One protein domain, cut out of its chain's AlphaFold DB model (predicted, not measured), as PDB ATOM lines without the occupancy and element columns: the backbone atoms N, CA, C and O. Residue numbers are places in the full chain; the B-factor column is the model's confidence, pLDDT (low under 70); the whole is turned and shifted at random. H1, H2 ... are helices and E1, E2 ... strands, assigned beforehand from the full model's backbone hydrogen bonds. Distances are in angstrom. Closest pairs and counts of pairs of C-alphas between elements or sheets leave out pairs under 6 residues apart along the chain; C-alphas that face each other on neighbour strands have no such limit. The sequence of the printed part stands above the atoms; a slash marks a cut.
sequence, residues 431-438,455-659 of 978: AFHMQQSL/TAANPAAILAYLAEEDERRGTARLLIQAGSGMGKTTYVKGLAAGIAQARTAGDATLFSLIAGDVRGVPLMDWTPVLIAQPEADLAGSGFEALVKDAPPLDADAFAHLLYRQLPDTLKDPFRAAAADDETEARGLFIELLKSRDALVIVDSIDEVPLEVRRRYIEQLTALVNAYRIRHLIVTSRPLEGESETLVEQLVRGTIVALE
ATOM      1  N   ALA A 431     204.856 290.923 230.225       88.44
ATOM      2  CA  ALA A 431     206.207 291.185 230.702       88.44
ATOM      3  C   ALA A 431     206.687 292.548 230.188       88.44
ATOM      4  O   ALA A 431     206.263 293.024 229.130       88.44
ATOM      5  N   PHE A 432     207.580 293.167 230.950       88.44
ATOM      6  CA  PHE A 432     208.103 294.503 230.703       88.44
ATOM      7  C   PHE A 432     209.626 294.484 230.798       88.44
ATOM      8  O   PHE A 432     210.178 293.786 231.649       88.44
ATOM      9  N   HIS A 433     210.293 295.321 230.008       87.12
ATOM     10  CA  HIS A 433     211.713 295.620 230.165       87.12
ATOM     11  C   HIS A 433     211.937 297.130 230.264       87.12
ATOM     12  O   HIS A 433     211.344 297.919 229.528       87.12
ATOM     13  N   MET A 434     212.812 297.552 231.178       82.31
ATOM     14  CA  MET A 434     213.223 298.951 231.281       82.31
ATOM     15  C   MET A 434     214.313 299.236 230.244       82.31
ATOM     16  O   MET A 434     215.370 298.599 230.261       82.31
ATOM     17  N   GLN A 435     214.084 300.197 229.351       73.62
ATOM     18  CA  GLN A 435     215.094 300.599 228.378       73.62
ATOM     19  C   GLN A 435     216.120 301.536 229.028       73.62
ATOM     20  O   GLN A 435     215.779 302.485 229.735       73.62
ATOM     21  N   GLN A 436     217.407 301.289 228.773       57.69
ATOM     22  CA  GLN A 436     218.470 302.206 229.185       57.69
ATOM     23  C   GLN A 436     218.603 303.314 228.137       57.69
ATOM     24  O   GLN A 436     219.156 303.077 227.066       57.69
ATOM     25  N   SER A 437     218.109 304.520 228.445       46.28
ATOM     26  CA  SER A 437     218.167 305.650 227.507       46.28
ATOM     27  C   SER A 437     219.607 305.959 227.070       46.28
ATOM     28  O   SER A 437     220.507 306.185 227.888       46.28
ATOM     29  N   LEU A 438     219.811 305.993 225.751       40.34
ATOM     30  CA  LEU A 438     221.108 306.204 225.097       40.34
ATOM     31  C   LEU A 438     221.619 307.656 225.198       40.34
ATOM     32  O   LEU A 438     222.788 307.918 224.917       40.34
ATOM     33  N   THR A 455     214.682 294.419 239.285       44.09
ATOM     34  CA  THR A 455     213.762 293.305 239.569       44.09
ATOM     35  C   THR A 455     212.282 293.672 239.433       44.09
ATOM     36  O   THR A 455     211.447 292.771 239.392       44.09
ATOM     37  N   ALA A 456     211.937 294.961 239.332       52.88
ATOM     38  CA  ALA A 456     210.559 295.451 239.262       52.88
ATOM     39  C   ALA A 456     210.295 296.226 237.956       52.88
ATOM     40  O   ALA A 456     210.292 297.453 237.934       52.88
ATOM     41  N   ALA A 457     210.055 295.505 236.857       67.88
ATOM     42  CA  ALA A 457     209.838 296.117 235.540       67.88
ATOM     43  C   ALA A 457     208.396 296.615 235.282       67.88
ATOM     44  O   ALA A 457     208.154 297.281 234.277       67.88
ATOM     45  N   ASN A 458     207.430 296.301 236.156       86.00
ATOM     46  CA  ASN A 458     206.036 296.733 235.995       86.00
ATOM     47  C   ASN A 458     205.930 298.277 236.126       86.00
ATOM     48  O   ASN A 458     206.405 298.820 237.128       86.00
ATOM     49  N   PRO A 459     205.288 298.998 235.180       88.31
ATOM     50  CA  PRO A 459     205.150 300.455 235.234       88.31
ATOM     51  C   PRO A 459     204.535 300.985 236.537       88.31
ATOM     52  O   PRO A 459     204.941 302.045 237.004       88.31
ATOM     53  N   ALA A 460     203.601 300.255 237.160       87.00
ATOM     54  CA  ALA A 460     203.043 300.634 238.458       87.00
ATOM     55  C   ALA A 460     204.109 300.592 239.572       87.00
ATOM     56  O   ALA A 460     204.250 301.545 240.337       87.00
ATOM     57  N   ALA A 461     204.935 299.543 239.622       82.88
ATOM     58  CA  ALA A 461     206.042 299.459 240.580       82.88
ATOM     59  C   ALA A 461     207.029 300.629 240.413       82.88
ATOM     60  O   ALA A 461     207.469 301.229 241.394       82.88
ATOM     61  N   ILE A 462     207.325 300.989 239.159       83.38
ATOM     62  CA  ILE A 462     208.225 302.093 238.811       83.38
ATOM     63  C   ILE A 462     207.626 303.450 239.216       83.38
ATOM     64  O   ILE A 462     208.349 304.287 239.750       83.38
ATOM     65  N   LEU A 463     206.319 303.679 239.033       85.00
ATOM     66  CA  LEU A 463     205.663 304.914 239.491       85.00
ATOM     67  C   LEU A 463     205.677 305.063 241.013       85.00
ATOM     68  O   LEU A 463     205.977 306.154 241.493       85.00
ATOM     69  N   ALA A 464     205.385 303.990 241.756       80.25
ATOM     70  CA  ALA A 464     205.456 304.004 243.217       80.25
ATOM     71  C   ALA A 464     206.877 304.352 243.691       80.25
ATOM     72  O   ALA A 464     207.057 305.277 244.479       80.25
ATOM     73  N   TYR A 465     207.894 303.700 243.118       78.56
ATOM     74  CA  TYR A 465     209.297 303.981 243.423       78.56
ATOM     75  C   TYR A 465     209.705 305.430 243.100       78.56
ATOM     76  O   TYR A 465     210.342 306.091 243.916       78.56
ATOM     77  N   LEU A 466     209.316 305.956 241.931       78.56
ATOM     78  CA  LEU A 466     209.614 307.340 241.535       78.56
ATOM     79  C   LEU A 466     208.892 308.382 242.403       78.56
ATOM     80  O   LEU A 466     209.381 309.505 242.536       78.56
ATOM     81  N   ALA A 467     207.737 308.037 242.976       75.31
ATOM     82  CA  ALA A 467     207.037 308.887 243.933       75.31
ATOM     83  C   ALA A 467     207.748 308.923 245.298       75.31
ATOM     84  O   ALA A 467     207.829 309.992 245.899       75.31
ATOM     85  N   GLU A 468     208.297 307.788 245.749       72.25
ATOM     86  CA  GLU A 468     209.045 307.662 247.009       72.25
ATOM     87  C   GLU A 468     210.461 308.276 246.936       72.25
ATOM     88  O   GLU A 468     210.851 309.023 247.830       72.25
ATOM     89  N   GLU A 469     211.244 308.027 245.875       64.69
ATOM     90  CA  GLU A 469     212.624 308.554 245.776       64.69
ATOM     91  C   GLU A 469     212.686 310.091 245.726       64.69
ATOM     92  O   GLU A 469     213.649 310.699 246.205       64.69
ATOM     93  N   ASP A 470     211.679 310.732 245.128       56.06
ATOM     94  CA  ASP A 470     211.645 312.179 244.921       56.06
ATOM     95  C   ASP A 470     210.844 312.892 246.027       56.06
ATOM     96  O   ASP A 470     210.135 313.852 245.746       56.06
ATOM     97  N   GLU A 471     210.994 312.498 247.301       42.94
ATOM     98  CA  GLU A 471     210.397 313.131 248.508       42.94
ATOM     99  C   GLU A 471     210.575 314.671 248.608       42.94
ATOM    100  O   GLU A 471     210.014 315.325 249.486       42.94
ATOM    101  N   ARG A 472     211.359 315.293 247.714       41.31
ATOM    102  CA  ARG A 472     211.545 316.751 247.612       41.31
ATOM    103  C   ARG A 472     210.911 317.402 246.372       41.31
ATOM    104  O   ARG A 472     210.992 318.625 246.255       41.31
ATOM    105  N   ARG A 473     210.328 316.639 245.433       46.72
ATOM    106  CA  ARG A 473     209.629 317.158 244.227       46.72
ATOM    107  C   ARG A 473     208.452 316.307 243.713       46.72
ATOM    108  O   ARG A 473     207.735 316.789 242.836       46.72
ATOM    109  N   GLY A 474     208.245 315.091 244.221       59.41
ATOM    110  CA  GLY A 474     207.098 314.208 243.984       59.41
ATOM    111  C   GLY A 474     206.665 314.114 242.523       59.41
ATOM    112  O   GLY A 474     205.522 314.438 242.220       59.41
ATOM    113  N   THR A 475     207.576 313.794 241.596       76.38
ATOM    114  CA  THR A 475     207.275 313.778 240.153       76.38
ATOM    115  C   THR A 475     207.572 312.412 239.527       76.38
ATOM    116  O   THR A 475     208.709 312.141 239.145       76.38
ATOM    117  N   ALA A 476     206.541 311.586 239.341       85.62
ATOM    118  CA  ALA A 476     206.647 310.254 238.742       85.62
ATOM    119  C   ALA A 476     206.158 310.261 237.282       85.62
ATOM    120  O   ALA A 476     204.961 310.329 237.015       85.62
ATOM    121  N   ARG A 477     207.076 310.209 236.309       89.62
ATOM    122  CA  ARG A 477     206.726 310.201 234.877       89.62
ATOM    123  C   ARG A 477     207.384 309.037 234.155       89.62
ATOM    124  O   ARG A 477     208.558 308.764 234.407       89.62
ATOM    125  N   LEU A 478     206.643 308.384 233.258       91.81
ATOM    126  CA  LEU A 478     207.156 307.302 232.418       91.81
ATOM    127  C   LEU A 478     206.489 307.234 231.040       91.81
ATOM    128  O   LEU A 478     205.364 307.699 230.846       91.81
ATOM    129  N   LEU A 479     207.199 306.613 230.101       94.00
ATOM    130  CA  LEU A 479     206.713 306.219 228.782       94.00
ATOM    131  C   LEU A 479     206.602 304.691 228.713       94.00
ATOM    132  O   LEU A 479     207.567 303.987 229.006       94.00
ATOM    133  N   ILE A 480     205.439 304.197 228.293       94.00
ATOM    134  CA  ILE A 480     205.163 302.794 227.976       94.00
ATOM    135  C   ILE A 480     205.221 302.618 226.455       94.00
ATOM    136  O   ILE A 480     204.320 303.058 225.735       94.00
ATOM    137  N   GLN A 481     206.262 301.955 225.959       91.38
ATOM    138  CA  GLN A 481     206.424 301.656 224.538       91.38
ATOM    139  C   GLN A 481     206.013 300.225 224.196       91.38
ATOM    140  O   GLN A 481     206.300 299.279 224.921       91.38
ATOM    141  N   ALA A 482     205.350 300.047 223.059       87.69
ATOM    142  CA  ALA A 482     205.112 298.725 222.485       87.69
ATOM    143  C   ALA A 482     204.659 298.837 221.031       87.69
ATOM    144  O   ALA A 482     204.076 299.857 220.652       87.69
ATOM    145  N   GLY A 483     204.802 297.752 220.266       82.06
ATOM    146  CA  GLY A 483     204.182 297.598 218.948       82.06
ATOM    147  C   GLY A 483     202.653 297.771 218.951       82.06
ATOM    148  O   GLY A 483     202.003 297.960 219.993       82.06
ATOM    149  N   SER A 484     202.052 297.722 217.761       81.44
ATOM    150  CA  SER A 484     200.591 297.731 217.629       81.44
ATOM    151  C   SER A 484     199.992 296.486 218.292       81.44
ATOM    152  O   SER A 484     200.575 295.409 218.234       81.44
ATOM    153  N   GLY A 485     198.841 296.605 218.957       82.62
ATOM    154  CA  GLY A 485     198.131 295.442 219.511       82.62
ATOM    155  C   GLY A 485     198.734 294.782 220.761       82.62
ATOM    156  O   GLY A 485     198.114 293.890 221.325       82.62
ATOM    157  N   MET A 486     199.875 295.263 221.263       87.44
ATOM    158  CA  MET A 486     200.585 294.679 222.414       87.44
ATOM    159  C   MET A 486     199.906 294.842 223.791       87.44
ATOM    160  O   MET A 486     200.483 294.445 224.795       87.44
ATOM    161  N   GLY A 487     198.703 295.423 223.868       88.12
ATOM    162  CA  GLY A 487     197.952 295.572 225.126       88.12
ATOM    163  C   GLY A 487     198.201 296.863 225.922       88.12
ATOM    164  O   GLY A 487     197.791 296.929 227.077       88.12
ATOM    165  N   LYS A 488     198.822 297.901 225.329       90.44
ATOM    166  CA  LYS A 488     199.066 299.210 225.986       90.44
ATOM    167  C   LYS A 488     197.791 299.802 226.611       90.44
ATOM    168  O   LYS A 488     197.735 299.977 227.825       90.44
ATOM    169  N   THR A 489     196.762 300.022 225.788       89.69
ATOM    170  CA  THR A 489     195.446 300.544 226.193       89.69
ATOM    171  C   THR A 489     194.784 299.658 227.250       89.69
ATOM    172  O   THR A 489     194.330 300.159 228.273       89.69
ATOM    173  N   THR A 490     194.793 298.334 227.053       91.12
ATOM    174  CA  THR A 490     194.220 297.352 227.989       91.12
ATOM    175  C   THR A 490     194.866 297.434 229.375       91.12
ATOM    176  O   THR A 490     194.152 297.415 230.379       91.12
ATOM    177  N   TYR A 491     196.196 297.580 229.435       92.44
ATOM    178  CA  TYR A 491     196.945 297.766 230.678       92.44
ATOM    179  C   TYR A 491     196.598 299.098 231.359       92.44
ATOM    180  O   TYR A 491     196.262 299.099 232.541       92.44
ATOM    181  N   VAL A 492     196.634 300.231 230.643       93.25
ATOM    182  CA  VAL A 492     196.400 301.538 231.287       93.25
ATOM    183  C   VAL A 492     194.938 301.783 231.668       93.25
ATOM    184  O   VAL A 492     194.695 302.387 232.712       93.25
ATOM    185  N   LYS A 493     193.968 301.261 230.900       92.69
ATOM    186  CA  LYS A 493     192.553 301.231 231.308       92.69
ATOM    187  C   LYS A 493     192.358 300.369 232.553       92.69
ATOM    188  O   LYS A 493     191.731 300.830 233.499       92.69
ATOM    189  N   GLY A 494     192.964 299.179 232.595       92.62
ATOM    190  CA  GLY A 494     192.898 298.285 233.755       92.62
ATOM    191  C   GLY A 494     193.530 298.897 235.006       92.62
ATOM    192  O   GLY A 494     192.976 298.781 236.095       92.62
ATOM    193  N   LEU A 495     194.652 299.609 234.858       93.00
ATOM    194  CA  LEU A 495     195.298 300.338 235.951       93.00
ATOM    195  C   LEU A 495     194.408 301.475 236.478       93.00
ATOM    196  O   LEU A 495     194.237 301.598 237.688       93.00
ATOM    197  N   ALA A 496     193.818 302.280 235.587       94.56
ATOM    198  CA  ALA A 496     192.894 303.350 235.968       94.56
ATOM    199  C   ALA A 496     191.643 302.803 236.680       94.56
ATOM    200  O   ALA A 496     191.288 303.290 237.752       94.56
ATOM    201  N   ALA A 497     191.031 301.753 236.125       93.75
ATOM    202  CA  ALA A 497     189.880 301.070 236.704       93.75
ATOM    203  C   ALA A 497     190.204 300.473 238.081       93.75
ATOM    204  O   ALA A 497     189.464 300.700 239.033       93.75
ATOM    205  N   GLY A 498     191.342 299.783 238.219       91.56
ATOM    206  CA  GLY A 498     191.782 299.181 239.478       91.56
ATOM    207  C   GLY A 498     192.071 300.209 240.577       91.56
ATOM    208  O   GLY A 498     191.675 299.995 241.721       91.56
ATOM    209  N   ILE A 499     192.698 301.347 240.247       91.06
ATOM    210  CA  ILE A 499     192.874 302.463 241.197       91.06
ATOM    211  C   ILE A 499     191.505 303.016 241.620       91.06
ATOM    212  O   ILE A 499     191.245 303.195 242.809       91.06
ATOM    213  N   ALA A 500     190.604 303.256 240.665       91.69
ATOM    214  CA  ALA A 500     189.287 303.813 240.954       91.69
ATOM    215  C   ALA A 500     188.401 302.860 241.783       91.69
ATOM    216  O   ALA A 500     187.740 303.307 242.722       91.69
ATOM    217  N   GLN A 501     188.434 301.556 241.501       90.00
ATOM    218  CA  GLN A 501     187.750 300.503 242.262       90.00
ATOM    219  C   GLN A 501     188.294 300.408 243.696       90.00
ATOM    220  O   GLN A 501     187.510 300.398 244.650       90.00
ATOM    221  N   ALA A 502     189.619 300.460 243.872       86.38
ATOM    222  CA  ALA A 502     190.243 300.483 245.193       86.38
ATOM    223  C   ALA A 502     189.804 301.709 246.015       86.38
ATOM    224  O   ALA A 502     189.456 301.567 247.186       86.38
ATOM    225  N   ARG A 503     189.740 302.902 245.402       83.06
ATOM    226  CA  ARG A 503     189.309 304.141 246.084       83.06
ATOM    227  C   ARG A 503     187.817 304.206 246.400       83.06
ATOM    228  O   ARG A 503     187.443 304.819 247.395       83.06
ATOM    229  N   THR A 504     186.963 303.641 245.548       82.94
ATOM    230  CA  THR A 504     185.498 303.779 245.672       82.94
ATOM    231  C   THR A 504     184.840 302.631 246.430       82.94
ATOM    232  O   THR A 504     183.908 302.877 247.193       82.94
ATOM    233  N   ALA A 505     185.328 301.401 246.254       81.38
ATOM    234  CA  ALA A 505     184.768 300.193 246.862       81.38
ATOM    235  C   ALA A 505     185.677 299.559 247.931       81.38
ATOM    236  O   ALA A 505     185.244 298.641 248.627       81.38
ATOM    237  N   GLY A 506     186.930 300.012 248.071       79.88
ATOM    238  CA  GLY A 506     187.930 299.352 248.920       79.88
ATOM    239  C   GLY A 506     188.460 298.035 248.337       79.88
ATOM    240  O   GLY A 506     189.161 297.296 249.028       79.88
ATOM    241  N   ASP A 507     188.120 297.726 247.083       84.31
ATOM    242  CA  ASP A 507     188.482 296.487 246.400       84.31
ATOM    243  C   ASP A 507     189.688 296.709 245.480       84.31
ATOM    244  O   ASP A 507     189.596 297.329 244.422       84.31
ATOM    245  N   ALA A 508     190.840 296.193 245.904       86.25
ATOM    246  CA  ALA A 508     192.096 296.275 245.168       86.25
ATOM    247  C   ALA A 508     192.347 295.062 244.249       86.25
ATOM    248  O   ALA A 508     193.448 294.942 243.720       86.25
ATOM    249  N   THR A 509     191.376 294.163 244.037       88.69
ATOM    250  CA  THR A 509     191.589 292.896 243.304       88.69
ATOM    251  C   THR A 509     192.104 293.130 241.880       88.69
ATOM    252  O   THR A 509     193.149 292.589 241.509       88.69
ATOM    253  N   LEU A 510     191.460 294.017 241.108       90.06
ATOM    254  CA  LEU A 510     191.954 294.394 239.778       90.06
ATOM    255  C   LEU A 510     193.299 295.132 239.858       90.06
ATOM    256  O   LEU A 510     194.195 294.858 239.064       90.06
ATOM    257  N   PHE A 511     193.485 296.031 240.830       89.81
ATOM    258  CA  PHE A 511     194.762 296.730 241.000       89.81
ATOM    259  C   PHE A 511     195.921 295.746 241.220       89.81
ATOM    260  O   PHE A 511     196.940 295.841 240.538       89.81
ATOM    261  N   SER A 512     195.752 294.751 242.095       87.56
ATOM    262  CA  SER A 512     196.730 293.682 242.326       87.56
ATOM    263  C   SER A 512     196.943 292.792 241.097       87.56
ATOM    264  O   SER A 512     198.075 292.384 240.845       87.56
ATOM    265  N   LEU A 513     195.910 292.532 240.288       88.75
ATOM    266  CA  LEU A 513     196.039 291.789 239.027       88.75
ATOM    267  C   LEU A 513     196.883 292.544 237.977       88.75
ATOM    268  O   LEU A 513     197.657 291.923 237.247       88.75
ATOM    269  N   ILE A 514     196.757 293.874 237.901       89.44
ATOM    270  CA  ILE A 514     197.490 294.721 236.943       89.44
ATOM    271  C   ILE A 514     198.908 295.069 237.437       89.44
ATOM    272  O   ILE A 514     199.871 295.000 236.667       89.44
ATOM    273  N   ALA A 515     199.053 295.449 238.709       83.56
ATOM    274  CA  ALA A 515     200.311 295.918 239.296       83.56
ATOM    275  C   ALA A 515     201.198 294.783 239.850       83.56
ATOM    276  O   ALA A 515     202.420 294.934 239.890       83.56
ATOM    277  N   GLY A 516     200.616 293.646 240.248       78.50
ATOM    278  CA  GLY A 516     201.302 292.556 240.950       78.50
ATOM    279  C   GLY A 516     201.513 292.832 242.447       78.50
ATOM    280  O   GLY A 516     200.835 293.673 243.035       78.50
ATOM    281  N   ASP A 517     202.499 292.158 243.056       64.06
ATOM    282  CA  ASP A 517     202.884 292.251 244.487       64.06
ATOM    283  C   ASP A 517     203.530 293.603 244.894       64.06
ATOM    284  O   ASP A 517     204.346 293.693 245.819       64.06
ATOM    285  N   VAL A 518     203.183 294.696 244.214       60.34
ATOM    286  CA  VAL A 518     203.599 296.044 244.605       60.34
ATOM    287  C   VAL A 518     202.910 296.397 245.921       60.34
ATOM    288  O   VAL A 518     201.690 296.306 246.045       60.34
ATOM    289  N   ARG A 519     203.682 296.873 246.905       52.81
ATOM    290  CA  ARG A 519     203.152 297.488 248.135       52.81
ATOM    291  C   ARG A 519     202.561 298.865 247.798       52.81
ATOM    292  O   ARG A 519     203.129 299.889 248.150       52.81
ATOM    293  N   GLY A 520     201.462 298.874 247.042       51.19
ATOM    294  CA  GLY A 520     200.978 300.000 246.234       51.19
ATOM    295  C   GLY A 520     200.337 301.166 246.983       51.19
ATOM    296  O   GLY A 520     199.400 301.759 246.456       51.19
ATOM    297  N   VAL A 521     200.821 301.496 248.181       52.28
ATOM    298  CA  VAL A 521     200.253 302.547 249.036       52.28
ATOM    299  C   VAL A 521     200.191 303.913 248.325       52.28
ATOM    300  O   VAL A 521     199.119 304.500 248.356       52.28
ATOM    301  N   PRO A 522     201.224 304.401 247.596       63.50
ATOM    302  CA  PRO A 522     201.153 305.731 246.974       63.50
ATOM    303  C   PRO A 522     200.204 305.828 245.770       63.50
ATOM    304  O   PRO A 522     199.667 306.894 245.493       63.50
ATOM    305  N   LEU A 523     200.027 304.736 245.016       74.25
ATOM    306  CA  LEU A 523     199.306 304.740 243.735       74.25
ATOM    307  C   LEU A 523     197.788 304.709 243.896       74.25
ATOM    308  O   LEU A 523     197.074 305.290 243.081       74.25
ATOM    309  N   MET A 524     197.303 304.015 244.926       75.81
ATOM    310  CA  MET A 524     195.872 303.914 245.202       75.81
ATOM    311  C   MET A 524     195.280 305.230 245.721       75.81
ATOM    312  O   MET A 524     194.067 305.379 245.685       75.81
ATOM    313  N   ASP A 525     196.099 306.209 246.116       77.69
ATOM    314  CA  ASP A 525     195.635 307.543 246.518       77.69
ATOM    315  C   ASP A 525     195.457 308.515 245.333       77.69
ATOM    316  O   ASP A 525     194.904 309.601 245.505       77.69
ATOM    317  N   TRP A 526     195.912 308.158 244.125       86.50
ATOM    318  CA  TRP A 526     195.890 309.054 242.961       86.50
ATOM    319  C   TRP A 526     194.542 309.047 242.224       86.50
ATOM    320  O   TRP A 526     193.783 308.076 242.259       86.50
ATOM    321  N   THR A 527     194.214 310.147 241.545       90.25
ATOM    322  CA  THR A 527     193.027 310.260 240.677       90.25
ATOM    323  C   THR A 527     193.439 310.005 239.222       90.25
ATOM    324  O   THR A 527     194.066 310.883 238.623       90.25
ATOM    325  N   PRO A 528     193.144 308.835 238.622       95.00
ATOM    326  CA  PRO A 528     193.488 308.569 237.229       95.00
ATOM    327  C   PRO A 528     192.655 309.438 236.281       95.00
ATOM    328  O   PRO A 528     191.435 309.468 236.384       95.00
ATOM    329  N   VAL A 529     193.313 310.110 235.334       96.25
ATOM    330  CA  VAL A 529     192.683 310.890 234.258       96.25
ATOM    331  C   VAL A 529     193.203 310.372 232.922       96.25
ATOM    332  O   VAL A 529     194.326 310.681 232.518       96.25
ATOM    333  N   LEU A 530     192.394 309.550 232.247       95.88
ATOM    334  CA  LEU A 530     192.750 308.929 230.970       95.88
ATOM    335  C   LEU A 530     192.389 309.832 229.783       95.88
ATOM    336  O   LEU A 530     191.238 310.225 229.605       95.88
ATOM    337  N   ILE A 531     193.385 310.110 228.948       94.62
ATOM    338  CA  ILE A 531     193.291 310.848 227.693       94.62
ATOM    339  C   ILE A 531     193.679 309.891 226.569       94.62
ATOM    340  O   ILE A 531     194.795 309.377 226.558       94.62
ATOM    341  N   ALA A 532     192.784 309.680 225.609       89.62
ATOM    342  CA  ALA A 532     193.040 308.882 224.412       89.62
ATOM    343  C   ALA A 532     192.610 309.649 223.155       89.62
ATOM    344  O   ALA A 532     191.918 310.665 223.243       89.62
ATOM    345  N   GLN A 533     193.032 309.157 221.990       80.25
ATOM    346  CA  GLN A 533     192.607 309.678 220.689       80.25
ATOM    347  C   GLN A 533     191.120 309.379 220.418       80.25
ATOM    348  O   GLN A 533     190.598 308.416 220.985       80.25
ATOM    349  N   PRO A 534     190.443 310.167 219.559       69.06
ATOM    350  CA  PRO A 534     189.028 309.974 219.241       69.06
ATOM    351  C   PRO A 534     188.744 308.623 218.569       69.06
ATOM    352  O   PRO A 534     189.631 307.966 218.023       69.06
ATOM    353  N   GLU A 535     187.466 308.247 218.577       65.31
ATOM    354  CA  GLU A 535     186.947 307.041 217.924       65.31
ATOM    355  C   GLU A 535     187.193 307.034 216.406       65.31
ATOM    356  O   GLU A 535     187.484 308.066 215.796       65.31
ATOM    357  N   ALA A 536     187.079 305.848 215.798       59.78
ATOM    358  CA  ALA A 536     187.467 305.580 214.411       59.78
ATOM    359  C   ALA A 536     186.890 306.601 213.412       59.78
ATOM    360  O   ALA A 536     187.626 307.143 212.588       59.78
ATOM    361  N   ASP A 537     185.606 306.920 213.558       57.72
ATOM    362  CA  ASP A 537     184.827 307.803 212.682       57.72
ATOM    363  C   ASP A 537     185.291 309.275 212.727       57.72
ATOM    364  O   ASP A 537     185.021 310.057 211.817       57.72
ATOM    365  N   LEU A 538     186.016 309.661 213.783       60.59
ATOM    366  CA  LEU A 538     186.597 310.992 213.978       60.59
ATOM    367  C   LEU A 538     188.134 310.976 213.913       60.59
ATOM    368  O   LEU A 538     188.768 312.023 214.086       60.59
ATOM    369  N   ALA A 539     188.750 309.819 213.656       62.00
ATOM    370  CA  ALA A 539     190.181 309.604 213.810       62.00
ATOM    371  C   ALA A 539     191.016 310.549 212.926       62.00
ATOM    372  O   ALA A 539     191.109 310.413 211.705       62.00
ATOM    373  N   GLY A 540     191.713 311.483 213.570       63.06
ATOM    374  CA  GLY A 540     192.569 312.478 212.923       63.06
ATOM    375  C   GLY A 540     191.872 313.748 212.439       63.06
ATOM    376  O   GLY A 540     192.535 314.602 211.860       63.06
ATOM    377  N   SER A 541     190.581 313.907 212.723       68.56
ATOM    378  CA  SER A 541     189.863 315.177 212.583       68.56
ATOM    379  C   SER A 541     189.900 315.995 213.884       68.56
ATOM    380  O   SER A 541     190.230 315.479 214.954       68.56
ATOM    381  N   GLY A 542     189.571 317.287 213.828       76.69
ATOM    382  CA  GLY A 542     189.430 318.129 215.019       76.69
ATOM    383  C   GLY A 542     190.754 318.630 215.617       76.69
ATOM    384  O   GLY A 542     190.756 319.170 216.725       76.69
ATOM    385  N   PHE A 543     191.882 318.436 214.926       85.12
ATOM    386  CA  PHE A 543     193.211 318.932 215.318       85.12
ATOM    387  C   PHE A 543     193.626 320.200 214.549       85.12
ATOM    388  O   PHE A 543     194.799 320.571 214.545       85.12
ATOM    389  N   GLU A 544     192.685 320.905 213.916       85.75
ATOM    390  CA  GLU A 544     192.965 322.050 213.033       85.75
ATOM    391  C   GLU A 544     193.677 323.192 213.784       85.75
ATOM    392  O   GLU A 544     194.528 323.885 213.228       85.75
ATOM    393  N   ALA A 545     193.406 323.336 215.086       84.50
ATOM    394  CA  ALA A 545     194.076 324.284 215.981       84.50
ATOM    395  C   ALA A 545     195.574 323.977 216.236       84.50
ATOM    396  O   ALA A 545     196.312 324.820 216.758       84.50
ATOM    397  N   LEU A 546     196.041 322.776 215.873       87.31
ATOM    398  CA  LEU A 546     197.439 322.349 215.969       87.31
ATOM    399  C   LEU A 546     198.171 322.347 214.618       87.31
ATOM    400  O   LEU A 546     199.352 322.004 214.578       87.31
ATOM    401  N   VAL A 547     197.518 322.756 213.525       87.06
ATOM    402  CA  VAL A 547     198.187 322.940 212.228       87.06
ATOM    403  C   VAL A 547     199.271 324.013 212.358       87.06
ATOM    404  O   VAL A 547     199.108 325.001 213.075       87.06
ATOM    405  N   LYS A 548     200.397 323.810 211.663       77.38
ATOM    406  CA  LYS A 548     201.634 324.599 211.784       77.38
ATOM    407  C   LYS A 548     201.426 326.120 211.812       77.38
ATOM    408  O   LYS A 548     202.059 326.785 212.628       77.38
ATOM    409  N   ASP A 549     200.533 326.638 210.971       83.31
ATOM    410  CA  ASP A 549     200.308 328.078 210.786       83.31
ATOM    411  C   ASP A 549     199.304 328.696 211.784       83.31
ATOM    412  O   ASP A 549     199.169 329.917 211.851       83.31
ATOM    413  N   ALA A 550     198.610 327.883 212.589       84.44
ATOM    414  CA  ALA A 550     197.734 328.377 213.651       84.44
ATOM    415  C   ALA A 550     198.560 328.967 214.818       84.44
ATOM    416  O   ALA A 550     199.653 328.468 215.099       84.44
ATOM    417  N   PRO A 551     198.061 329.962 215.576       86.69
ATOM    418  CA  PRO A 551     198.730 330.417 216.797       86.69
ATOM    419  C   PRO A 551     198.807 329.280 217.836       86.69
ATOM    420  O   PRO A 551     197.906 328.438 217.865       86.69
ATOM    421  N   PRO A 552     199.859 329.209 218.674       87.69
ATOM    422  CA  PRO A 552     199.926 328.224 219.749       87.69
ATOM    423  C   PRO A 552     198.765 328.434 220.727       87.69
ATOM    424  O   PRO A 552     198.415 329.570 221.045       87.69
ATOM    425  N   LEU A 553     198.189 327.332 221.206       91.38
ATOM    426  CA  LEU A 553     197.164 327.368 222.243       91.38
ATOM    427  C   LEU A 553     197.806 327.680 223.602       91.38
ATOM    428  O   LEU A 553     198.985 327.384 223.825       91.38
ATOM    429  N   ASP A 554     197.026 328.286 224.496       93.38
ATOM    430  CA  ASP A 554     197.331 328.288 225.925       93.38
ATOM    431  C   ASP A 554     196.918 326.952 226.575       93.38
ATOM    432  O   ASP A 554     196.305 326.087 225.942       93.38
ATOM    433  N   ALA A 555     197.283 326.765 227.845       92.19
ATOM    434  CA  ALA A 555     197.068 325.507 228.552       92.19
ATOM    435  C   ALA A 555     195.579 325.143 228.718       92.19
ATOM    436  O   ALA A 555     195.229 323.975 228.566       92.19
ATOM    437  N   ASP A 556     194.699 326.115 228.980       92.88
ATOM    438  CA  ASP A 556     193.266 325.853 229.162       92.88
ATOM    439  C   ASP A 556     192.593 325.579 227.803       92.88
ATOM    440  O   ASP A 556     191.808 324.639 227.675       92.88
ATOM    441  N   ALA A 557     192.980 326.304 226.748       93.31
ATOM    442  CA  ALA A 557     192.537 326.043 225.378       93.31
ATOM    443  C   ALA A 557     193.003 324.670 224.853       93.31
ATOM    444  O   ALA A 557     192.239 323.976 224.174       93.31
ATOM    445  N   PHE A 558     194.223 324.236 225.191       95.50
ATOM    446  CA  PHE A 558     194.698 322.890 224.864       95.50
ATOM    447  C   PHE A 558     193.982 321.814 225.694       95.50
ATOM    448  O   PHE A 558     193.578 320.798 225.136       95.50
ATOM    449  N   ALA A 559     193.714 322.037 226.985       95.25
ATOM    450  CA  ALA A 559     192.912 321.109 227.785       95.25
ATOM    451  C   ALA A 559     191.469 320.968 227.253       95.25
ATOM    452  O   ALA A 559     190.938 319.858 227.187       95.25
ATOM    453  N   HIS A 560     190.850 322.055 226.778       92.94
ATOM    454  CA  HIS A 560     189.565 321.996 226.075       92.94
ATOM    455  C   HIS A 560     189.627 321.174 224.776       92.94
ATOM    456  O   HIS A 560     188.684 320.436 224.482       92.94
ATOM    457  N   LEU A 561     190.725 321.270 224.014       92.31
ATOM    458  CA  LEU A 561     190.957 320.423 222.841       92.31
ATOM    459  C   LEU A 561     191.057 318.943 223.239       92.31
ATOM    460  O   LEU A 561     190.383 318.118 222.628       92.31
ATOM    461  N   LEU A 562     191.831 318.615 224.279       93.44
ATOM    462  CA  LEU A 562     191.970 317.243 224.778       93.44
ATOM    463  C   LEU A 562     190.618 316.647 225.190       93.44
ATOM    464  O   LEU A 562     190.278 315.567 224.718       93.44
ATOM    465  N   TYR A 563     189.809 317.369 225.978       93.12
ATOM    466  CA  TYR A 563     188.466 316.912 226.364       93.12
ATOM    467  C   TYR A 563     187.571 316.643 225.146       93.12
ATOM    468  O   TYR A 563     186.894 315.618 225.071       93.12
ATOM    469  N   ARG A 564     187.581 317.549 224.157       89.44
ATOM    470  CA  ARG A 564     186.788 317.398 222.928       89.44
ATOM    471  C   ARG A 564     187.179 316.138 222.147       89.44
ATOM    472  O   ARG A 564     186.293 315.495 221.587       89.44
ATOM    473  N   GLN A 565     188.468 315.800 222.144       88.50
ATOM    474  CA  GLN A 565     189.049 314.661 221.430       88.50
ATOM    475  C   GLN A 565     188.877 313.303 222.129       88.50
ATOM    476  O   GLN A 565     189.130 312.279 221.505       88.50
ATOM    477  N   LEU A 566     188.416 313.257 223.383       90.00
ATOM    478  CA  LEU A 566     188.148 311.985 224.063       90.00
ATOM    479  C   LEU A 566     187.056 311.164 223.332       90.00
ATOM    480  O   LEU A 566     186.047 311.747 222.922       90.00
ATOM    481  N   PRO A 567     187.188 309.828 223.227       86.94
ATOM    482  CA  PRO A 567     186.078 308.914 222.935       86.94
ATOM    483  C   PRO A 567     184.880 309.142 223.859       86.94
ATOM    484  O   PRO A 567     185.065 309.565 225.005       86.94
ATOM    485  N   ASP A 568     183.665 308.812 223.418       86.12
ATOM    486  CA  ASP A 568     182.475 308.979 224.259       86.12
ATOM    487  C   ASP A 568     182.566 308.095 225.512       86.12
ATOM    488  O   ASP A 568     182.393 308.598 226.620       86.12
ATOM    489  N   THR A 569     183.067 306.862 225.373       85.56
ATOM    490  CA  THR A 569     183.368 305.956 226.505       85.56
ATOM    491  C   THR A 569     184.303 306.542 227.578       85.56
ATOM    492  O   THR A 569     184.278 306.092 228.725       85.56
ATOM    493  N   LEU A 570     185.133 307.538 227.233       90.00
ATOM    494  CA  LEU A 570     185.996 308.257 228.180       90.00
ATOM    495  C   LEU A 570     185.390 309.583 228.661       90.00
ATOM    496  O   LEU A 570     185.803 310.089 229.704       90.00
ATOM    497  N   LYS A 571     184.413 310.145 227.939       91.62
ATOM    498  CA  LYS A 571     183.624 311.313 228.363       91.62
ATOM    499  C   LYS A 571     182.523 310.934 229.347       91.62
ATOM    500  O   LYS A 571     182.211 311.742 230.220       91.62
ATOM    501  N   ASP A 572     181.954 309.739 229.231       91.38
ATOM    502  CA  ASP A 572     180.780 309.319 230.000       91.38
ATOM    503  C   ASP A 572     180.971 309.387 231.529       91.38
ATOM    504  O   ASP A 572     180.077 309.920 232.188       91.38
ATOM    505  N   PRO A 573     182.126 309.020 232.130       93.50
ATOM    506  CA  PRO A 573     182.357 309.253 233.559       93.50
ATOM    507  C   PRO A 573     182.323 310.737 233.961       93.50
ATOM    508  O   PRO A 573     181.857 311.067 235.050       93.50
ATOM    509  N   PHE A 574     182.780 311.649 233.093       94.31
ATOM    510  CA  PHE A 574     182.694 313.095 233.339       94.31
ATOM    511  C   PHE A 574     181.265 313.618 233.168       94.31
ATOM    512  O   PHE A 574     180.834 314.446 233.965       94.31
ATOM    513  N   ARG A 575     180.531 313.136 232.155       92.44
ATOM    514  CA  ARG A 575     179.117 313.484 231.924       92.44
ATOM    515  C   ARG A 575     178.246 313.029 233.093       92.44
ATOM    516  O   ARG A 575     177.552 313.852 233.679       92.44
ATOM    517  N   ALA A 576     178.373 311.770 233.512       89.06
ATOM    518  CA  ALA A 576     177.648 311.212 234.650       89.06
ATOM    519  C   ALA A 576     177.938 311.977 235.954       89.06
ATOM    520  O   ALA A 576     177.014 312.321 236.692       89.06
ATOM    521  N   ALA A 577     179.206 312.317 236.213       88.94
ATOM    522  CA  ALA A 577     179.601 313.147 237.352       88.94
ATOM    523  C   ALA A 577     179.053 314.587 237.299       88.94
ATOM    524  O   ALA A 577     178.920 315.225 238.340       88.94
ATOM    525  N   ALA A 578     178.738 315.093 236.107       87.56
ATOM    526  CA  ALA A 578     178.232 316.439 235.847       87.56
ATOM    527  C   ALA A 578     176.728 316.480 235.499       87.56
ATOM    528  O   ALA A 578     176.255 317.476 234.957       87.56
ATOM    529  N   ALA A 579     175.978 315.405 235.781       86.38
ATOM    530  CA  ALA A 579     174.553 315.276 235.446       86.38
ATOM    531  C   ALA A 579     174.227 315.611 233.968       86.38
ATOM    532  O   ALA A 579     173.235 316.275 233.669       86.38
ATOM    533  N   ASP A 580     175.091 315.143 233.064       86.69
ATOM    534  CA  ASP A 580     175.060 315.325 231.607       86.69
ATOM    535  C   ASP A 580     175.239 316.772 231.091       86.69
ATOM    536  O   ASP A 580     175.080 317.025 229.893       86.69
ATOM    537  N   ASP A 581     175.658 317.727 231.935       89.44
ATOM    538  CA  ASP A 581     176.084 319.054 231.470       89.44
ATOM    539  C   ASP A 581     177.519 319.010 230.899       89.44
ATOM    540  O   ASP A 581     178.504 318.797 231.609       89.44
ATOM    541  N   GLU A 582     177.656 319.242 229.588       88.06
ATOM    542  CA  GLU A 582     178.948 319.226 228.881       88.06
ATOM    543  C   GLU A 582     179.919 320.322 229.367       88.06
ATOM    544  O   GLU A 582     181.139 320.139 229.344       88.06
ATOM    545  N   THR A 583     179.408 321.470 229.823       88.56
ATOM    546  CA  THR A 583     180.244 322.570 230.324       88.56
ATOM    547  C   THR A 583     180.815 322.231 231.693       88.56
ATOM    548  O   THR A 583     182.010 322.447 231.910       88.56
ATOM    549  N   GLU A 584     180.007 321.660 232.587       87.06
ATOM    550  CA  GLU A 584     180.467 321.166 233.885       87.06
ATOM    551  C   GLU A 584     181.382 319.944 233.754       87.06
ATOM    552  O   GLU A 584     182.430 319.918 234.397       87.06
ATOM    553  N   ALA A 585     181.075 318.986 232.874       91.38
ATOM    554  CA  ALA A 585     181.919 317.814 232.619       91.38
ATOM    555  C   ALA A 585     183.322 318.213 232.122       91.38
ATOM    556  O   ALA A 585     184.343 317.701 232.587       91.38
ATOM    557  N   ARG A 586     183.381 319.193 231.212       92.94
ATOM    558  CA  ARG A 586     184.629 319.790 230.716       92.94
ATOM    559  C   ARG A 586     185.348 320.627 231.782       92.94
ATOM    560  O   ARG A 586     186.577 320.688 231.774       92.94
ATOM    561  N   GLY A 587     184.602 321.273 232.679       90.06
ATOM    562  CA  GLY A 587     185.142 321.960 233.855       90.06
ATOM    563  C   GLY A 587     185.823 320.980 234.809       90.06
ATOM    564  O   GLY A 587     187.000 321.151 235.117       90.06
ATOM    565  N   LEU A 588     185.130 319.895 235.165       90.44
ATOM    566  CA  LEU A 588     185.638 318.807 236.000       90.44
ATOM    567  C   LEU A 588     186.909 318.180 235.412       90.44
ATOM    568  O   LEU A 588     187.874 317.976 236.141       90.44
ATOM    569  N   PHE A 589     186.964 317.937 234.098       95.19
ATOM    570  CA  PHE A 589     188.185 317.461 233.433       95.19
ATOM    571  C   PHE A 589     189.390 318.388 233.677       95.19
ATOM    572  O   PHE A 589     190.473 317.920 234.025       95.19
ATOM    573  N   ILE A 590     189.204 319.706 233.552       93.44
ATOM    574  CA  ILE A 590     190.264 320.695 233.803       93.44
ATOM    575  C   ILE A 590     190.617 320.788 235.294       93.44
ATOM    576  O   ILE A 590     191.795 320.913 235.626       93.44
ATOM    577  N   GLU A 591     189.628 320.716 236.188       89.69
ATOM    578  CA  GLU A 591     189.841 320.681 237.641       89.69
ATOM    579  C   GLU A 591     190.686 319.459 238.045       89.69
ATOM    580  O   GLU A 591     191.700 319.623 238.725       89.69
ATOM    581  N   LEU A 592     190.347 318.260 237.555       91.81
ATOM    582  CA  LEU A 592     191.107 317.039 237.836       91.81
ATOM    583  C   LEU A 592     192.524 317.088 237.248       91.81
ATOM    584  O   LEU A 592     193.470 316.735 237.945       91.81
ATOM    585  N   LEU A 593     192.718 317.598 236.024       93.06
ATOM    586  CA  LEU A 593     194.063 317.782 235.451       93.06
ATOM    587  C   LEU A 593     194.947 318.770 236.236       93.06
ATOM    588  O   LEU A 593     196.173 318.699 236.138       93.06
ATOM    589  N   LYS A 594     194.345 319.704 236.985       87.38
ATOM    590  CA  LYS A 594     195.045 320.660 237.862       87.38
ATOM    591  C   LYS A 594     195.292 320.100 239.274       87.38
ATOM    592  O   LYS A 594     195.992 320.750 240.055       87.38
ATOM    593  N   SER A 595     194.749 318.927 239.616       83.25
ATOM    594  CA  SER A 595     194.888 318.350 240.955       83.25
ATOM    595  C   SER A 595     196.291 317.796 241.229       83.25
ATOM    596  O   SER A 595     196.988 317.305 240.340       83.25
ATOM    597  N   ARG A 596     196.722 317.855 242.498       79.88
ATOM    598  CA  ARG A 596     198.047 317.368 242.929       79.88
ATOM    599  C   ARG A 596     198.151 315.842 242.951       79.88
ATOM    600  O   ARG A 596     199.253 315.331 242.772       79.88
ATOM    601  N   ASP A 597     197.039 315.148 243.181       80.81
ATOM    602  CA  ASP A 597     196.924 313.685 243.200       80.81
ATOM    603  C   ASP A 597     196.629 313.094 241.810       80.81
ATOM    604  O   ASP A 597     196.490 311.883 241.675       80.81
ATOM    605  N   ALA A 598     196.533 313.914 240.759       89.25
ATOM    606  CA  ALA A 598     196.200 313.436 239.425       89.25
ATOM    607  C   ALA A 598     197.282 312.494 238.866       89.25
ATOM    608  O   ALA A 598     198.465 312.847 238.816       89.25
ATOM    609  N   LEU A 599     196.856 311.322 238.393       93.69
ATOM    610  CA  LEU A 599     197.618 310.443 237.510       93.69
ATOM    611  C   LEU A 599     197.114 310.645 236.088       93.69
ATOM    612  O   LEU A 599     196.134 310.035 235.666       93.69
ATOM    613  N   VAL A 600     197.786 311.516 235.342       96.50
ATOM    614  CA  VAL A 600     197.418 311.782 233.952       96.50
ATOM    615  C   VAL A 600     197.980 310.668 233.079       96.50
ATOM    616  O   VAL A 600     199.169 310.359 233.137       96.50
ATOM    617  N   ILE A 601     197.129 310.047 232.270       97.12
ATOM    618  CA  ILE A 601     197.502 308.960 231.367       97.12
ATOM    619  C   ILE A 601     197.180 309.409 229.946       97.12
ATOM    620  O   ILE A 601     196.020 309.630 229.629       97.12
ATOM    621  N   VAL A 602     198.191 309.539 229.089       96.44
ATOM    622  CA  VAL A 602     198.022 309.863 227.666       96.44
ATOM    623  C   VAL A 602     198.283 308.602 226.848       96.44
ATOM    624  O   VAL A 602     199.434 308.208 226.667       96.44
ATOM    625  N   ASP A 603     197.218 307.957 226.381       93.50
ATOM    626  CA  ASP A 603     197.280 306.718 225.608       93.50
ATOM    627  C   ASP A 603     197.456 306.992 224.105       93.50
ATOM    628  O   ASP A 603     196.792 307.855 223.521       93.50
ATOM    629  N   SER A 604     198.360 306.230 223.487       88.31
ATOM    630  CA  SER A 604     198.619 306.175 222.047       88.31
ATOM    631  C   SER A 604     198.921 307.527 221.378       88.31
ATOM    632  O   SER A 604     198.232 307.948 220.445       88.31
ATOM    633  N   ILE A 605     200.008 308.203 221.783       89.88
ATOM    634  CA  ILE A 605     200.493 309.421 221.089       89.88
ATOM    635  C   ILE A 605     200.824 309.152 219.608       89.88
ATOM    636  O   ILE A 605     200.662 310.040 218.766       89.88
ATOM    637  N   ASP A 606     201.223 307.928 219.255       85.94
ATOM    638  CA  ASP A 606     201.459 307.520 217.866       85.94
ATOM    639  C   ASP A 606     200.207 307.554 216.969       85.94
ATOM    640  O   ASP A 606     200.336 307.496 215.745       85.94
ATOM    641  N   GLU A 607     199.010 307.686 217.548       84.50
ATOM    642  CA  GLU A 607     197.740 307.786 216.819       84.50
ATOM    643  C   GLU A 607     197.299 309.233 216.525       84.50
ATOM    644  O   GLU A 607     196.426 309.447 215.678       84.50
ATOM    645  N   VAL A 608     197.949 310.228 217.148       87.69
ATOM    646  CA  VAL A 608     197.824 311.649 216.774       87.69
ATOM    647  C   VAL A 608     198.335 311.825 215.335       87.69
ATOM    648  O   VAL A 608     199.417 311.300 215.040       87.69
ATOM    649  N   PRO A 609     197.652 312.568 214.439       85.94
ATOM    650  CA  PRO A 609     198.065 312.682 213.038       85.94
ATOM    651  C   PRO A 609     199.486 313.215 212.856       85.94
ATOM    652  O   PRO A 609     199.907 314.149 213.546       85.94
ATOM    653  N   LEU A 610     200.222 312.647 211.902       84.50
ATOM    654  CA  LEU A 610     201.640 312.915 211.666       84.50
ATOM    655  C   LEU A 610     201.923 314.407 211.424       84.50
ATOM    656  O   LEU A 610     202.934 314.912 211.908       84.50
ATOM    657  N   GLU A 611     201.014 315.128 210.753       84.69
ATOM    658  CA  GLU A 611     201.150 316.572 210.490       84.69
ATOM    659  C   GLU A 611     201.218 317.431 211.764       84.69
ATOM    660  O   GLU A 611     201.867 318.479 211.770       84.69
ATOM    661  N   VAL A 612     200.546 317.006 212.841       88.62
ATOM    662  CA  VAL A 612     200.375 317.793 214.076       88.62
ATOM    663  C   VAL A 612     201.036 317.162 215.302       88.62
ATOM    664  O   VAL A 612     201.214 317.849 216.307       88.62
ATOM    665  N   ARG A 613     201.448 315.885 215.236       90.25
ATOM    666  CA  ARG A 613     201.985 315.094 216.363       90.25
ATOM    667  C   ARG A 613     203.093 315.812 217.130       90.25
ATOM    668  O   ARG A 613     203.015 315.912 218.351       90.25
ATOM    669  N   ARG A 614     204.076 316.394 216.432       91.25
ATOM    670  CA  ARG A 614     205.163 317.160 217.069       91.25
ATOM    671  C   ARG A 614     204.619 318.315 217.920       91.25
ATOM    672  O   ARG A 614     204.976 318.452 219.086       91.25
ATOM    673  N   ARG A 615     203.702 319.107 217.357       91.50
ATOM    674  CA  ARG A 615     203.088 320.263 218.022       91.50
ATOM    675  C   ARG A 615     202.127 319.858 219.143       91.50
ATOM    676  O   ARG A 615     202.036 320.568 220.140       91.50
ATOM    677  N   TYR A 616     201.463 318.707 219.029       93.94
ATOM    678  CA  TYR A 616     200.704 318.103 220.127       93.94
ATOM    679  C   TYR A 616     201.614 317.780 221.323       93.94
ATOM    680  O   TYR A 616     201.276 318.129 222.448       93.94
ATOM    681  N   ILE A 617     202.795 317.189 221.096       95.00
ATOM    682  CA  ILE A 617     203.758 316.872 222.166       95.00
ATOM    683  C   ILE A 617     204.343 318.154 222.794       95.00
ATOM    684  O   ILE A 617     204.463 318.247 224.018       95.00
ATOM    685  N   GLU A 618     204.651 319.175 221.985       94.00
ATOM    686  CA  GLU A 618     205.073 320.504 222.466       94.00
ATOM    687  C   GLU A 618     203.997 321.152 223.367       94.00
ATOM    688  O   GLU A 618     204.300 321.630 224.462       94.00
ATOM    689  N   GLN A 619     202.727 321.114 222.947       94.88
ATOM    690  CA  GLN A 619     201.582 321.641 223.700       94.88
ATOM    691  C   GLN A 619     201.282 320.830 224.972       94.88
ATOM    692  O   GLN A 619     201.058 321.412 226.033       94.88
ATOM    693  N   LEU A 620     201.385 319.500 224.918       96.06
ATOM    694  CA  LEU A 620     201.286 318.627 226.091       96.06
ATOM    695  C   LEU A 620     202.396 318.925 227.108       96.06
ATOM    696  O   LEU A 620     202.140 318.970 228.310       96.06
ATOM    697  N   THR A 621     203.611 319.214 226.640       95.25
ATOM    698  CA  THR A 621     204.722 319.648 227.500       95.25
ATOM    699  C   THR A 621     204.428 320.999 228.160       95.25
ATOM    700  O   THR A 621     204.691 321.174 229.353       95.25
ATOM    701  N   ALA A 622     203.837 321.946 227.425       94.25
ATOM    702  CA  ALA A 622     203.405 323.230 227.975       94.25
ATOM    703  C   ALA A 622     202.301 323.062 229.038       94.25
ATOM    704  O   ALA A 622     202.435 323.613 230.131       94.25
ATOM    705  N   LEU A 623     201.279 322.241 228.769       95.69
ATOM    706  CA  LEU A 623     200.203 321.896 229.707       95.69
ATOM    707  C   LEU A 623     200.750 321.277 231.000       95.69
ATOM    708  O   LEU A 623     200.460 321.757 232.094       95.69
ATOM    709  N   VAL A 624     201.599 320.253 230.875       93.31
ATOM    710  CA  VAL A 624     202.221 319.540 232.002       93.31
ATOM    711  C   VAL A 624     203.042 320.473 232.897       93.31
ATOM    712  O   VAL A 624     203.064 320.293 234.117       93.31
ATOM    713  N   ASN A 625     203.676 321.497 232.327       90.06
ATOM    714  CA  ASN A 625     204.392 322.514 233.096       90.06
ATOM    715  C   ASN A 625     203.448 323.565 233.710       90.06
ATOM    716  O   ASN A 625     203.620 323.918 234.876       90.06
ATOM    717  N   ALA A 626     202.443 324.035 232.965       89.88
ATOM    718  CA  ALA A 626     201.487 325.048 233.415       89.88
ATOM    719  C   ALA A 626     200.604 324.550 234.572       89.88
ATOM    720  O   ALA A 626     200.467 325.232 235.585       89.88
ATOM    721  N   TYR A 627     200.060 323.338 234.448       90.25
ATOM    722  CA  TYR A 627     199.231 322.693 235.474       90.25
ATOM    723  C   TYR A 627     200.067 321.980 236.549       90.25
ATOM    724  O   TYR A 627     199.522 321.480 237.526       90.25
ATOM    725  N   ARG A 628     201.401 321.953 236.400       88.12
ATOM    726  CA  ARG A 628     202.348 321.288 237.314       88.12
ATOM    727  C   ARG A 628     202.055 319.792 237.513       88.12
ATOM    728  O   ARG A 628     202.261 319.272 238.610       88.12
ATOM    729  N   ILE A 629     201.624 319.102 236.451       89.50
ATOM    730  CA  ILE A 629     201.267 317.675 236.471       89.50
ATOM    731  C   ILE A 629     202.458 316.854 236.988       89.50
ATOM    732  O   ILE A 629     203.548 316.844 236.395       89.50
ATOM    733  N   ARG A 630     202.248 316.190 238.127       86.56
ATOM    734  CA  ARG A 630     203.268 315.426 238.856       86.56
ATOM    735  C   ARG A 630     203.392 314.001 238.340       86.56
ATOM    736  O   ARG A 630     204.510 313.570 238.051       86.56
ATOM    737  N   HIS A 631     202.267 313.311 238.180       90.44
ATOM    738  CA  HIS A 631     202.233 311.908 237.790       90.44
ATOM    739  C   HIS A 631     201.739 311.783 236.342       90.44
ATOM    740  O   HIS A 631     200.667 312.287 236.003       90.44
ATOM    741  N   LEU A 632     202.551 311.171 235.474       93.94
ATOM    742  CA  LEU A 632     202.273 311.066 234.038       93.94
ATOM    743  C   LEU A 632     202.668 309.691 233.491       93.94
ATOM    744  O   LEU A 632     203.844 309.324 233.524       93.94
ATOM    745  N   ILE A 633     201.708 308.988 232.901       95.31
ATOM    746  CA  ILE A 633     201.962 307.878 231.982       95.31
ATOM    747  C   ILE A 633     201.736 308.393 230.564       95.31
ATOM    748  O   ILE A 633     200.699 308.981 230.270       95.31
ATOM    749  N   VAL A 634     202.680 308.133 229.670       96.19
ATOM    750  CA  VAL A 634     202.467 308.229 228.222       96.19
ATOM    751  C   VAL A 634     202.531 306.821 227.644       96.19
ATOM    752  O   VAL A 634     203.390 306.047 228.058       96.19
ATOM    753  N   THR A 635     201.676 306.473 226.684       95.00
ATOM    754  CA  THR A 635     201.830 305.246 225.887       95.00
ATOM    755  C   THR A 635     202.029 305.585 224.409       95.00
ATOM    756  O   THR A 635     201.487 306.569 223.897       95.00
ATOM    757  N   SER A 636     202.862 304.799 223.721       91.69
ATOM    758  CA  SER A 636     203.146 304.999 222.296       91.69
ATOM    759  C   SER A 636     203.705 303.726 221.640       91.69
ATOM    760  O   SER A 636     204.210 302.823 222.312       91.69
ATOM    761  N   ARG A 637     203.648 303.623 220.311       87.38
ATOM    762  CA  ARG A 637     204.712 302.948 219.537       87.38
ATOM    763  C   ARG A 637     205.991 303.802 219.581       87.38
ATOM    764  O   ARG A 637     205.859 305.016 219.755       87.38
ATOM    765  N   PRO A 638     207.195 303.224 219.424       84.12
ATOM    766  CA  PRO A 638     208.397 304.016 219.166       84.12
ATOM    767  C   PRO A 638     208.134 304.994 218.015       84.12
ATOM    768  O   PRO A 638     207.610 304.596 216.970       84.12
ATOM    769  N   LEU A 639     208.400 306.276 218.240       84.00
ATOM    770  CA  LEU A 639     208.283 307.315 217.223       84.00
ATOM    771  C   LEU A 639     209.637 307.492 216.523       84.00
ATOM    772  O   LEU A 639     210.668 306.999 216.977       84.00
ATOM    773  N   GLU A 640     209.656 308.245 215.425       76.25
ATOM    774  CA  GLU A 640     210.898 308.569 214.720       76.25
ATOM    775  C   GLU A 640     211.292 310.045 214.876       76.25
ATOM    776  O   GLU A 640     210.450 310.948 214.973       76.25
ATOM    777  N   GLY A 641     212.605 310.289 214.870       81.31
ATOM    778  CA  GLY A 641     213.197 311.625 214.846       81.31
ATOM    779  C   GLY A 641     212.832 312.499 216.052       81.31
ATOM    780  O   GLY A 641     212.832 312.057 217.199       81.31
ATOM    781  N   GLU A 642     212.536 313.775 215.785       85.06
ATOM    782  CA  GLU A 642     212.290 314.782 216.828       85.06
ATOM    783  C   GLU A 642     211.106 314.439 217.745       85.06
ATOM    784  O   GLU A 642     211.128 314.802 218.919       85.06
ATOM    785  N   SER A 643     210.079 313.742 217.237       88.00
ATOM    786  CA  SER A 643     208.884 313.427 218.037       88.00
ATOM    787  C   SER A 643     209.208 312.459 219.173       88.00
ATOM    788  O   SER A 643     208.746 312.672 220.291       88.00
ATOM    789  N   GLU A 644     210.050 311.454 218.918       89.00
ATOM    790  CA  GLU A 644     210.521 310.522 219.950       89.00
ATOM    791  C   GLU A 644     211.313 311.269 221.024       89.00
ATOM    792  O   GLU A 644     210.983 311.215 222.207       89.00
ATOM    793  N   THR A 645     212.290 312.080 220.599       89.00
ATOM    794  CA  THR A 645     213.125 312.882 221.507       89.00
ATOM    795  C   THR A 645     212.292 313.817 222.397       89.00
ATOM    796  O   THR A 645     212.615 313.995 223.571       89.00
ATOM    797  N   LEU A 646     211.210 314.404 221.876       91.19
ATOM    798  CA  LEU A 646     210.301 315.245 222.663       91.19
ATOM    799  C   LEU A 646     209.487 314.437 223.689       91.19
ATOM    800  O   LEU A 646     209.315 314.901 224.818       91.19
ATOM    801  N   VAL A 647     209.020 313.231 223.344       92.06
ATOM    802  CA  VAL A 647     208.301 312.359 224.293       92.06
ATOM    803  C   VAL A 647     209.243 311.825 225.377       92.06
ATOM    804  O   VAL A 647     208.883 311.869 226.554       92.06
ATOM    805  N   GLU A 648     210.471 311.416 225.034       90.62
ATOM    806  CA  GLU A 648     211.491 311.037 226.025       90.62
ATOM    807  C   GLU A 648     211.755 312.174 227.029       90.62
ATOM    808  O   GLU A 648     211.818 311.947 228.240       90.62
ATOM    809  N   GLN A 649     211.875 313.416 226.541       89.06
ATOM    810  CA  GLN A 649     212.088 314.599 227.379       89.06
ATOM    811  C   GLN A 649     210.889 314.898 228.290       89.06
ATOM    812  O   GLN A 649     211.086 315.205 229.470       89.06
ATOM    813  N   LEU A 650     209.657 314.762 227.786       90.75
ATOM    814  CA  LEU A 650     208.418 314.946 228.554       90.75
ATOM    815  C   LEU A 650     208.365 314.034 229.796       90.75
ATOM    816  O   LEU A 650     207.996 314.488 230.890       90.75
ATOM    817  N   VAL A 651     208.794 312.774 229.641       88.25
ATOM    818  CA  VAL A 651     208.838 311.760 230.713       88.25
ATOM    819  C   VAL A 651     210.181 311.681 231.454       88.25
ATOM    820  O   VAL A 651     210.349 310.833 232.324       88.25
ATOM    821  N   ARG A 652     211.136 312.573 231.150       83.94
ATOM    822  CA  ARG A 652     212.492 312.615 231.739       83.94
ATOM    823  C   ARG A 652     213.337 311.343 231.518       83.94
ATOM    824  O   ARG A 652     214.236 311.067 232.308       83.94
ATOM    825  N   GLY A 653     213.086 310.599 230.441       75.62
ATOM    826  CA  GLY A 653     213.876 309.427 230.042       75.62
ATOM    827  C   GLY A 653     213.553 308.110 230.763       75.62
ATOM    828  O   GLY A 653     214.277 307.134 230.563       75.62
ATOM    829  N   THR A 654     212.491 308.040 231.574       85.81
ATOM    830  CA  THR A 654     211.994 306.763 232.120       85.81
ATOM    831  C   THR A 654     211.172 306.038 231.052       85.81
ATOM    832  O   THR A 654     210.012 306.384 230.821       85.81
ATOM    833  N   ILE A 655     211.761 305.034 230.402       89.50
ATOM    834  CA  ILE A 655     211.120 304.287 229.311       89.50
ATOM    835  C   ILE A 655     211.018 302.808 229.691       89.50
ATOM    836  O   ILE A 655     212.005 302.168 230.064       89.50
ATOM    837  N   VAL A 656     209.807 302.270 229.588       90.31
ATOM    838  CA  VAL A 656     209.482 300.860 229.812       90.31
ATOM    839  C   VAL A 656     208.832 300.338 228.545       90.31
ATOM    840  O   VAL A 656     207.918 300.972 228.024       90.31
ATOM    841  N   ALA A 657     209.267 299.187 228.048       90.00
ATOM    842  CA  ALA A 657     208.684 298.577 226.867       90.00
ATOM    843  C   ALA A 657     208.047 297.217 227.184       90.00
ATOM    844  O   ALA A 657     208.574 296.443 227.985       90.00
ATOM    845  N   LEU A 658     206.891 296.937 226.573       90.62
ATOM    846  CA  LEU A 658     206.229 295.635 226.693       90.62
ATOM    847  C   LEU A 658     206.966 294.613 225.832       90.62
ATOM    848  O   LEU A 658     207.277 294.867 224.667       90.62
ATOM    849  N   GLU A 659     207.191 293.436 226.395       89.12
ATOM    850  CA  GLU A 659     207.749 292.309 225.661       89.12
ATOM    851  C   GLU A 659     206.655 291.531 224.911       89.12
ATOM    852  O   GLU A 659     205.525 291.419 225.406       89.12
TER     853      GLU A 659
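This is residues 431 to 438 and 455 to 659 of the 978 residues of an uncharacterized protein of [Collinsella] massiliensis (UniProt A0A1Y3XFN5). A strongly twisted six-stranded sheet runs through the middle, with H1 and H2 over one face and H8 over the other. H3 packs on H2, while H7, H4, H6 and H5 continue from H8 in a chain of contacts to the E3 edge of the sheet. The 213 printed residues hold eight named helices and six named strands, in the order E1 H1 E2 H2 H3 E3 H4 H5 H6 E4 H7 E5 H8 E6. The sheet is mixed, ordered E1 E6 E2 E5 E4 E3; the class is mixed, and the whole is compact, with a radius of gyration of the C-alphas of 16.5 A and spans of 48 by 47 by 36 A.

Edge strand E1, residues 432 to 435, is antiparallel to E6, residues 655 to 658, with N 433 and O 657 2.9 A apart. H1, residues 459 to 469, is on the sheet; its C-alpha closest to E2, residues 477 to 481, is that of Leu 463, 7.1 A from that of Arg 477. E2 is parallel to E6 (N 656 and O 479, 2.9 A) and to E5, residues 631 to 636 (N 480 and O 634, 2.8 A). H2, residues 488 to 505, is on the same face as H1, at a height over the sheet of 7.9 A. H2 and H3, residues 509 to 515, form a helical hairpin, closest at the C-alphas of Gly 498 and Phe 511, 4.1 A. Edge strand E3, residues 527 to 531, is parallel to E4, residues 598 to 602, with N 529 and O 599 2.8 A apart; E4 is parallel to E5, with N 602 and O 633 2.8 A apart. H4, residues 555 to 565, touches H7, residues 613 to 626, closest at the C-alphas of Ala 555 and Leu 623, 4.9 A. H6, residues 582 to 593, touches H4 with residues 586 to 590 alone, and touches H5, residues 568 to 577, closest at the C-alphas of Phe 574 and Ala 585, 4.8 A; H6 only grazes the sheet. H7 touches H8, residues 642 to 650, at a shallow tilt of 18 degrees, the same way, closest at the C-alphas of Arg 614 and Ser 643, 5.4 A. H8 is on the opposite face from H2, over E2. E4, H7, E5 is a strand-helix-strand unit, parallel neighbour strands with a helix between, its crossover right-handed. Every O i to N i+4 pair is within hydrogen-bond range in H1, H2, H3, H4, H6, H7 and H8, and 4 of 6 in H5.

E1 begins at C-alpha 432 (208.103, 294.503, 230.703). H2 is 25.3 A long, H7 19.8 A and E5 17.0 A. E6 ends at C-alpha 658 (206.229, 295.635, 226.693).

The C-alphas farthest apart, of Gly 506 and Asp 549, are 49.3 A apart. Residues 439 to 454 are not printed; C-alphas 438 and 455 are 20.7 A apart across this cut. The links H3 to E3 and E3 to H4 are long. Confidence is under 70 in residues 436 to 438, 455 to 457, 469 to 474, 517 to 522 and 534 to 541.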